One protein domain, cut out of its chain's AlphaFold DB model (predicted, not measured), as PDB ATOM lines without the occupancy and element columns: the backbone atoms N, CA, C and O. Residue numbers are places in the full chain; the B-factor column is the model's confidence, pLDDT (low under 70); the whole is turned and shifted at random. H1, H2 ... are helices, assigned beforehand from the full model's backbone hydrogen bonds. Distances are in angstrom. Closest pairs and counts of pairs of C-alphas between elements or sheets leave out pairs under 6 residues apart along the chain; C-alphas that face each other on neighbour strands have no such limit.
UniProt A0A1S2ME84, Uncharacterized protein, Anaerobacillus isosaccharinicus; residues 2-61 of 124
ATOM      1  N   ASN A   2     353.425 579.290 306.715       66.19
ATOM      2  CA  ASN A   2     352.822 580.507 306.143       66.19
ATOM      3  C   ASN A   2     353.840 581.596 305.759       66.19
ATOM      4  O   ASN A   2     353.618 582.320 304.795       66.19
ATOM      5  N   LEU A   3     354.984 581.678 306.449       72.19
ATOM      6  CA  LEU A   3     356.047 582.622 306.093       72.19
ATOM      7  C   LEU A   3     356.708 582.307 304.740       72.19
ATOM      8  O   LEU A   3     357.035 583.227 304.001       72.19
ATOM      9  N   LEU A   4     356.880 581.024 304.399       74.12
ATOM     10  CA  LEU A   4     357.426 580.601 303.101       74.12
ATOM     11  C   LEU A   4     356.466 580.954 301.968       74.12
ATOM     12  O   LEU A   4     356.890 581.513 300.962       74.12
ATOM     13  N   VAL A   5     355.174 580.687 302.186       71.44
ATOM     14  CA  VAL A   5     354.102 581.004 301.237       71.44
ATOM     15  C   VAL A   5     353.995 582.519 301.033       71.44
ATOM     16  O   VAL A   5     353.972 582.971 299.894       71.44
ATOM     17  N   LYS A   6     354.040 583.319 302.110       75.69
ATOM     18  CA  LYS A   6     354.064 584.792 302.029       75.69
ATOM     19  C   LYS A   6     355.316 585.340 301.331       75.69
ATOM     20  O   LYS A   6     355.218 586.331 300.623       75.69
ATOM     21  N   LYS A   7     356.480 584.703 301.511       74.94
ATOM     22  CA  LYS A   7     357.746 585.076 300.849       74.94
ATOM     23  C   LYS A   7     357.861 584.543 299.406       74.94
ATOM     24  O   LYS A   7     358.902 584.738 298.787       74.94
ATOM     25  N   GLY A   8     356.855 583.829 298.888       74.75
ATOM     26  CA  GLY A   8     356.880 583.235 297.544       74.75
ATOM     27  C   GLY A   8     357.927 582.128 297.350       74.75
ATOM     28  O   GLY A   8     358.220 581.746 296.219       74.75
ATOM     29  N   LYS A   9     358.517 581.603 298.433       79.38
ATOM     30  CA  LYS A   9     359.537 580.547 298.363       79.38
ATOM     31  C   LYS A   9     358.874 579.165 298.356       79.38
ATOM     32  O   LYS A   9     357.895 578.953 299.078       79.38
ATOM     33  N   PRO A  10     359.417 578.191 297.604       80.25
ATOM     34  CA  PRO A  10     358.842 576.856 297.556       80.25
ATOM     35  C   PRO A  10     358.952 576.169 298.920       80.25
ATOM     36  O   PRO A  10     359.973 576.258 299.609       80.25
ATOM     37  N   VAL A  11     357.890 575.463 299.304       82.94
ATOM     38  CA  VAL A  11     357.821 574.717 300.563       82.94
ATOM     39  C   VAL A  11     358.563 573.388 300.402       82.94
ATOM     40  O   VAL A  11     357.991 572.362 300.027       82.94
ATOM     41  N   THR A  12     359.871 573.438 300.652       83.38
ATOM     42  CA  THR A  12     360.797 572.298 300.663       83.38
ATOM     43  C   THR A  12     361.397 572.120 302.057       83.38
ATOM     44  O   THR A  12     361.451 573.068 302.841       83.38
ATOM     45  N   TYR A  13     361.889 570.919 302.371       85.62
ATOM     46  CA  TYR A  13     362.507 570.642 303.673       85.62
ATOM     47  C   TYR A  13     363.673 571.587 304.003       85.62
ATOM     48  O   TYR A  13     363.784 572.065 305.129       85.62
ATOM     49  N   THR A  14     364.504 571.904 303.008       84.88
ATOM     50  CA  THR A  14     365.645 572.818 303.152       84.88
ATOM     51  C   THR A  14     365.201 574.241 303.468       84.88
ATOM     52  O   THR A  14     365.741 574.866 304.376       84.88
ATOM     53  N   ASN A  15     364.173 574.736 302.778       84.94
ATOM     54  CA  ASN A  15     363.666 576.088 302.990       84.94
ATOM     55  C   ASN A  15     362.950 576.230 304.335       84.94
ATOM     56  O   ASN A  15     363.045 577.275 304.973       84.94
ATOM     57  N   VAL A  16     362.250 575.185 304.783       84.25
ATOM     58  CA  VAL A  16     361.629 575.155 306.114       84.25
ATOM     59  C   VAL A  16     362.698 575.199 307.203       84.25
ATOM     60  O   VAL A  16     362.568 576.005 308.120       84.25
ATOM     61  N   ALA A  17     363.765 574.410 307.077       85.00
ATOM     62  CA  ALA A  17     364.874 574.425 308.030       85.00
ATOM     63  C   ALA A  17     365.603 575.780 308.054       85.00
ATOM     64  O   ALA A  17     365.830 576.337 309.125       85.00
ATOM     65  N   ALA A  18     365.893 576.356 306.882       84.75
ATOM     66  CA  ALA A  18     366.557 577.657 306.770       84.75
ATOM     67  C   ALA A  18     365.728 578.787 307.400       84.75
ATOM     68  O   ALA A  18     366.236 579.535 308.229       84.75
ATOM     69  N   ILE A  19     364.431 578.870 307.077       84.69
ATOM     70  CA  ILE A  19     363.544 579.877 307.678       84.69
ATOM     71  C   ILE A  19     363.360 579.637 309.175       84.69
ATOM     72  O   ILE A  19     363.287 580.593 309.937       84.69
ATOM     73  N   SER A  20     363.301 578.381 309.616       84.75
ATOM     74  CA  SER A  20     363.215 578.088 311.042       84.75
ATOM     75  C   SER A  20     364.444 578.580 311.801       84.75
ATOM     76  O   SER A  20     364.294 579.026 312.928       84.75
ATOM     77  N   LYS A  21     365.630 578.512 311.191       85.25
ATOM     78  CA  LYS A  21     366.871 579.011 311.783       85.25
ATOM     79  C   LYS A  21     366.936 580.541 311.824       85.25
ATOM     80  O   LYS A  21     367.488 581.090 312.761       85.25
ATOM     81  N   GLU A  22     366.358 581.224 310.831       84.06
ATOM     82  CA  GLU A  22     366.262 582.697 310.803       84.06
ATOM     83  C   GLU A  22     365.309 583.264 311.868       84.06
ATOM     84  O   GLU A  22     365.477 584.406 312.287       84.06
ATOM     85  N   ILE A  23     364.271 582.514 312.251       81.62
ATOM     86  CA  ILE A  23     363.235 582.971 313.197       81.62
ATOM     87  C   ILE A  23     363.584 582.599 314.638       81.62
ATOM     88  O   ILE A  23     363.125 583.263 315.564       81.62
ATOM     89  N   ASP A  24     364.345 581.523 314.825       77.31
ATOM     90  CA  ASP A  24     364.713 581.037 316.144       77.31
ATOM     91  C   ASP A  24     365.765 581.963 316.786       77.31
ATOM     92  O   ASP A  24     366.883 582.049 316.269       77.31
ATOM     93  N   PRO A  25     365.444 582.648 317.899       70.50
ATOM     94  CA  PRO A  25     366.385 583.530 318.584       70.50
ATOM     95  C   PRO A  25     367.613 582.793 319.139       70.50
ATOM     96  O   PRO A  25     368.647 583.427 319.335       70.50
ATOM     97  N   GLU A  26     367.542 581.472 319.344       77.44
ATOM     98  CA  GLU A  26     368.697 580.652 319.738       77.44
ATOM     99  C   GLU A  26     369.512 580.139 318.537       77.44
ATOM    100  O   GLU A  26     370.592 579.572 318.707       77.44
ATOM    101  N   GLY A  27     369.020 580.327 317.307       70.38
ATOM    102  CA  GLY A  27     369.695 579.907 316.078       70.38
ATOM    103  C   GLY A  27     369.787 578.389 315.877       70.38
ATOM    104  O   GLY A  27     370.498 577.941 314.970       70.38
ATOM    105  N   ASN A  28     369.073 577.594 316.680       74.56
ATOM    106  CA  ASN A  28     369.069 576.135 316.597       74.56
ATOM    107  C   ASN A  28     368.217 575.655 315.412       74.56
ATOM    108  O   ASN A  28     368.642 574.783 314.648       74.56
ATOM    109  N   GLY A  29     367.068 576.292 315.178       79.81
ATOM    110  CA  GLY A  29     366.161 575.987 314.077       79.81
ATOM    111  C   GLY A  29     365.650 574.539 314.081       79.81
ATOM    112  O   GLY A  29     365.961 573.718 314.940       79.81
ATOM    113  N   ILE A  30     364.830 574.194 313.088       83.06
ATOM    114  CA  ILE A  30     364.285 572.841 312.937       83.06
ATOM    115  C   ILE A  30     365.114 572.066 311.911       83.06
ATOM    116  O   ILE A  30     365.234 572.468 310.752       83.06
ATOM    117  N   HIS A  31     365.630 570.905 312.316       84.06
ATOM    118  CA  HIS A  31     366.302 569.989 311.403       84.06
ATOM    119  C   HIS A  31     365.311 569.424 310.358       84.06
ATOM    120  O   HIS A  31     364.192 569.047 310.717       84.06
ATOM    121  N   PRO A  32     365.697 569.271 309.074       83.75
ATOM    122  CA  PRO A  32     364.815 568.758 308.019       83.75
ATOM    123  C   PRO A  32     364.097 567.446 308.363       83.75
ATOM    124  O   PRO A  32     362.935 567.254 308.013       83.75
ATOM    125  N   ASN A  33     364.780 566.544 309.071       84.94
ATOM    126  CA  ASN A  33     364.225 565.238 309.433       84.94
ATOM    127  C   ASN A  33     363.090 565.337 310.467       84.94
ATOM    128  O   ASN A  33     362.191 564.502 310.467       84.94
ATOM    129  N   THR A  34     363.075 566.396 311.281       83.81
ATOM    130  CA  THR A  34     362.003 566.677 312.247       83.81
ATOM    131  C   THR A  34     360.672 566.958 311.546       83.81
ATOM    132  O   THR A  34     359.609 566.624 312.060       83.81
ATOM    133  N   ILE A  35     360.716 567.491 310.320       82.56
ATOM    134  CA  ILE A  35     359.531 567.689 309.469       82.56
ATOM    135  C   ILE A  35     358.914 566.354 309.054       82.56
ATOM    136  O   ILE A  35     357.733 566.297 308.735       82.56
ATOM    137  N   ARG A  36     359.703 565.277 309.059       81.44
ATOM    138  CA  ARG A  36     359.251 563.939 308.687       81.44
ATOM    139  C   ARG A  36     358.752 563.132 309.883       81.44
ATOM    140  O   ARG A  36     357.921 562.254 309.694       81.44
ATOM    141  N   THR A  37     359.283 563.389 311.078       84.81
ATOM    142  CA  THR A  37     358.928 562.660 312.306       84.81
ATOM    143  C   THR A  37     357.759 563.288 313.057       84.81
ATOM    144  O   THR A  37     357.037 562.571 313.739       84.81
ATOM    145  N   ASN A  38     357.549 564.601 312.934       86.00
ATOM    146  CA  ASN A  38     356.390 565.272 313.512       86.00
ATOM    147  C   ASN A  38     355.204 565.216 312.539       86.00
ATOM    148  O   ASN A  38     355.225 565.857 311.489       86.00
ATOM    149  N   GLU A  39     354.165 564.475 312.918       84.50
ATOM    150  CA  GLU A  39     352.968 564.240 312.106       84.50
ATOM    151  C   GLU A  39     352.256 565.541 311.703       84.50
ATOM    152  O   GLU A  39     351.978 565.758 310.523       84.50
ATOM    153  N   GLN A  40     352.081 566.476 312.641       83.88
ATOM    154  CA  GLN A  40     351.427 567.762 312.375       83.88
ATOM    155  C   GLN A  40     352.233 568.621 311.391       83.88
ATOM    156  O   GLN A  40     351.676 569.252 310.486       83.88
ATOM    157  N   LEU A  41     353.563 568.638 311.540       80.75
ATOM    158  CA  LEU A  41     354.441 569.398 310.649       80.75
ATOM    159  C   LEU A  41     354.499 568.767 309.253       80.75
ATOM    160  O   LEU A  41     354.557 569.481 308.246       80.75
ATOM    161  N   TYR A  42     354.450 567.438 309.198       86.19
ATOM    162  CA  TYR A  42     354.446 566.679 307.961       86.19
ATOM    163  C   TYR A  42     353.149 566.878 307.175       86.19
ATOM    164  O   TYR A  42     353.192 567.101 305.964       86.19
ATOM    165  N   ASP A  43     351.994 566.885 307.835       85.62
ATOM    166  CA  ASP A  43     350.714 567.117 307.165       85.62
ATOM    167  C   ASP A  43     350.600 568.544 306.632       85.62
ATOM    168  O   ASP A  43     350.214 568.755 305.476       85.62
ATOM    169  N   HIS A  44     351.066 569.527 307.404       82.69
ATOM    170  CA  HIS A  44     351.159 570.901 306.923       82.69
ATOM    171  C   HIS A  44     352.143 571.029 305.738       82.69
ATOM    172  O   HIS A  44     351.927 571.830 304.824       82.69
ATOM    173  N   TYR A  45     353.218 570.234 305.705       86.62
ATOM    174  CA  TYR A  45     354.124 570.161 304.555       86.62
ATOM    175  C   TYR A  45     353.426 569.598 303.310       86.62
ATOM    176  O   TYR A  45     353.521 570.202 302.239       86.62
ATOM    177  N   LYS A  46     352.678 568.492 303.431       85.88
ATOM    178  CA  LYS A  46     351.954 567.873 302.301       85.88
ATOM    179  C   LYS A  46     350.976 568.841 301.639       85.88
ATOM    180  O   LYS A  46     350.887 568.891 300.412       85.88
ATOM    181  N   GLN A  47     350.257 569.627 302.440       84.62
ATOM    182  CA  GLN A  47     349.244 570.558 301.940       84.62
ATOM    183  C   GLN A  47     349.832 571.710 301.114       84.62
ATOM    184  O   GLN A  47     349.178 572.186 300.183       84.62
ATOM    185  N   HIS A  48     351.064 572.137 301.401       83.12
ATOM    186  CA  HIS A  48     351.673 573.313 300.768       83.12
ATOM    187  C   HIS A  48     352.860 573.005 299.846       83.12
ATOM    188  O   HIS A  48     353.260 573.864 299.061       83.12
ATOM    189  N   SER A  49     353.419 571.796 299.891       84.00
ATOM    190  CA  SER A  49     354.529 571.405 299.022       84.00
ATOM    191  C   SER A  49     354.045 571.056 297.613       84.00
ATOM    192  O   SER A  49     353.411 570.026 297.380       84.00
ATOM    193  N   LEU A  50     354.399 571.903 296.641       81.94
ATOM    194  CA  LEU A  50     354.143 571.651 295.219       81.94
ATOM    195  C   LEU A  50     354.834 570.371 294.738       81.94
ATOM    196  O   LEU A  50     354.237 569.582 294.011       81.94
ATOM    197  N   THR A  51     356.066 570.133 295.188       82.50
ATOM    198  CA  THR A  51     356.850 568.947 294.823       82.50
ATOM    199  C   THR A  51     356.193 567.663 295.329       82.50
ATOM    200  O   THR A  51     356.144 566.668 294.607       82.50
ATOM    201  N   TYR A  52     355.643 567.681 296.549       84.00
ATOM    202  CA  TYR A  52     354.897 566.542 297.086       84.00
ATOM    203  C   TYR A  52     353.634 566.262 296.262       84.00
ATOM    204  O   TYR A  52     353.429 565.130 295.825       84.00
ATOM    205  N   LYS A  53     352.838 567.300 295.968       84.69
ATOM    206  CA  LYS A  53     351.618 567.177 295.154       84.69
ATOM    207  C   LYS A  53     351.899 566.661 293.745       84.69
ATOM    208  O   LYS A  53     351.193 565.783 293.267       84.69
ATOM    209  N   GLN A  54     352.951 567.153 293.089       81.75
ATOM    210  CA  GLN A  54     353.359 566.664 291.767       81.75
ATOM    211  C   GLN A  54     353.721 565.175 291.798       81.75
ATOM    212  O   GLN A  54     353.281 564.417 290.935       81.75
ATOM    213  N   LYS A  55     354.472 564.735 292.816       83.44
ATOM    214  CA  LYS A  55     354.836 563.324 292.977       83.44
ATOM    215  C   LYS A  55     353.607 562.446 293.220       83.44
ATOM    216  O   LYS A  55     353.485 561.405 292.581       83.44
ATOM    217  N   GLU A  56     352.692 562.859 294.090       82.50
ATOM    218  CA  GLU A  56     351.436 562.133 294.334       82.50
ATOM    219  C   GLU A  56     350.572 562.048 293.070       82.50
ATOM    220  O   GLU A  56     350.105 560.967 292.715       82.50
ATOM    221  N   ASN A  57     350.451 563.141 292.316       78.44
ATOM    222  CA  ASN A  57     349.727 563.135 291.045       78.44
ATOM    223  C   ASN A  57     350.370 562.178 290.033       78.44
ATOM    224  O   ASN A  57     349.661 561.420 289.379       78.44
ATOM    225  N   SER A  58     351.704 562.138 289.947       73.81
ATOM    226  CA  SER A  58     352.410 561.251 289.012       73.81
ATOM    227  C   SER A  58     352.245 559.758 289.325       73.81
ATOM    228  O   SER A  58     352.245 558.947 288.406       73.81
ATOM    229  N   LYS A  59     352.049 559.382 290.597       73.00
ATOM    230  CA  LYS A  59     351.755 557.991 290.985       73.00
ATOM    231  C   LYS A  59     350.356 557.545 290.560       73.00
ATOM    232  O   LYS A  59     350.152 556.368 290.282       73.00
ATOM    233  N   ASN A  60     349.403 558.477 290.533       63.59
ATOM    234  CA  ASN A  60     348.014 558.200 290.169       63.59
ATOM    235  C   ASN A  60     347.787 558.179 288.654       63.59
ATOM    236  O   ASN A  60     346.777 557.647 288.192       63.59
ATOM    237  N   VAL A  61     348.736 558.691 287.865       63.81
ATOM    238  CA  VAL A  61     348.755 558.467 286.420       63.81
ATOM    239  C   VAL A  61     349.193 557.026 286.184       63.81
ATOM    240  O   VAL A  61     350.375 556.722 286.018       63.81
TER     241      VAL A  61
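What this domain is: This is residues 2 to 61 of the 124 residues of an uncharacterized protein of Anaerobacillus isosaccharinicus (UniProt A0A1S2ME84). The printed part is an elongated, open zigzag of helices with few contacts between them. H4 and H5 meet near their ends as an L; H5 makes one end of the long axis, and the turn after H2, where residues 22 to 27 stick out, makes the other. Between these ends H2 runs towards the turn, with H1 to one side of it and the short H3 to the other. The printed part has 60 residues with five named helices, in the order H1, H2, H3, H4, H5, and no named strand; the class is all helix. It is only just compact, close to loose, with a radius of gyration of the C-alphas of 12.4 A, and spans 45 by 25 by 15 A.

How they stand to each other: H1, residues 2 to 6, and H2, residues 13 to 23, only just touch, with 3 pairs of C-alphas within 8 A; the closest C-alphas, those of Leu 4 and Val 16, are 7.5 A apart. H2 and H3, residues 34 to 37, are close but not clearly touching, with the closest C-alphas, those of Tyr 13 and Ile 35, 7.2 A apart. H3 and H4, residues 39 to 48, touch only at the corner by their tight link; the closest C-alphas, those of Ile 35 and Tyr 42, are 5.4 A apart. H4 and H5, residues 50 to 60, only just touch, and only at the corner by their tight link, with 3 pairs of C-alphas within 8 A; the closest, those of Lys 46 and Tyr 52, are 6.1 A apart. The lines of H4 and H5 are about perpendicular, at 87 degrees. H1 and H4 are only just apart, with their closest C-alphas at 8.1 A, and H2 and H4 likewise at 8.4 A. In H1, H2 and H5 every O i to N i+4 pair is within hydrogen-bond range, in H4 5 of 6 are; H3 is too short for such a pair, and its one O i to N i+3 pair is within range.

Where its parts are: H1, Asn 2 to Lys 6, begins with C-alpha 2 at (352.822, 580.507, 306.143). H2, Tyr 13 to Ile 23, is 15.6 A long from first to last C-alpha and begins with C-alpha 13 at (362.507, 570.642, 303.673). H3 is Thr 34 to Thr 37. H4, Glu 39 to His 48, is 14.6 A long. H5, Leu 50 to Asn 60, is 15.6 A long and ends with C-alpha 60 at (348.014, 558.200, 290.169).

The domain as a whole: The two C-alphas farthest apart are those of Glu 26 and Val 61, at 44.7 A. The printed part has no cut. No link is long: H1 to H2 and H2 to H3 are short links, with 6 and 10 residues between. The mean pLDDT of the printed part is 80.5; residue 2 and residues 60 to 61 are under 70.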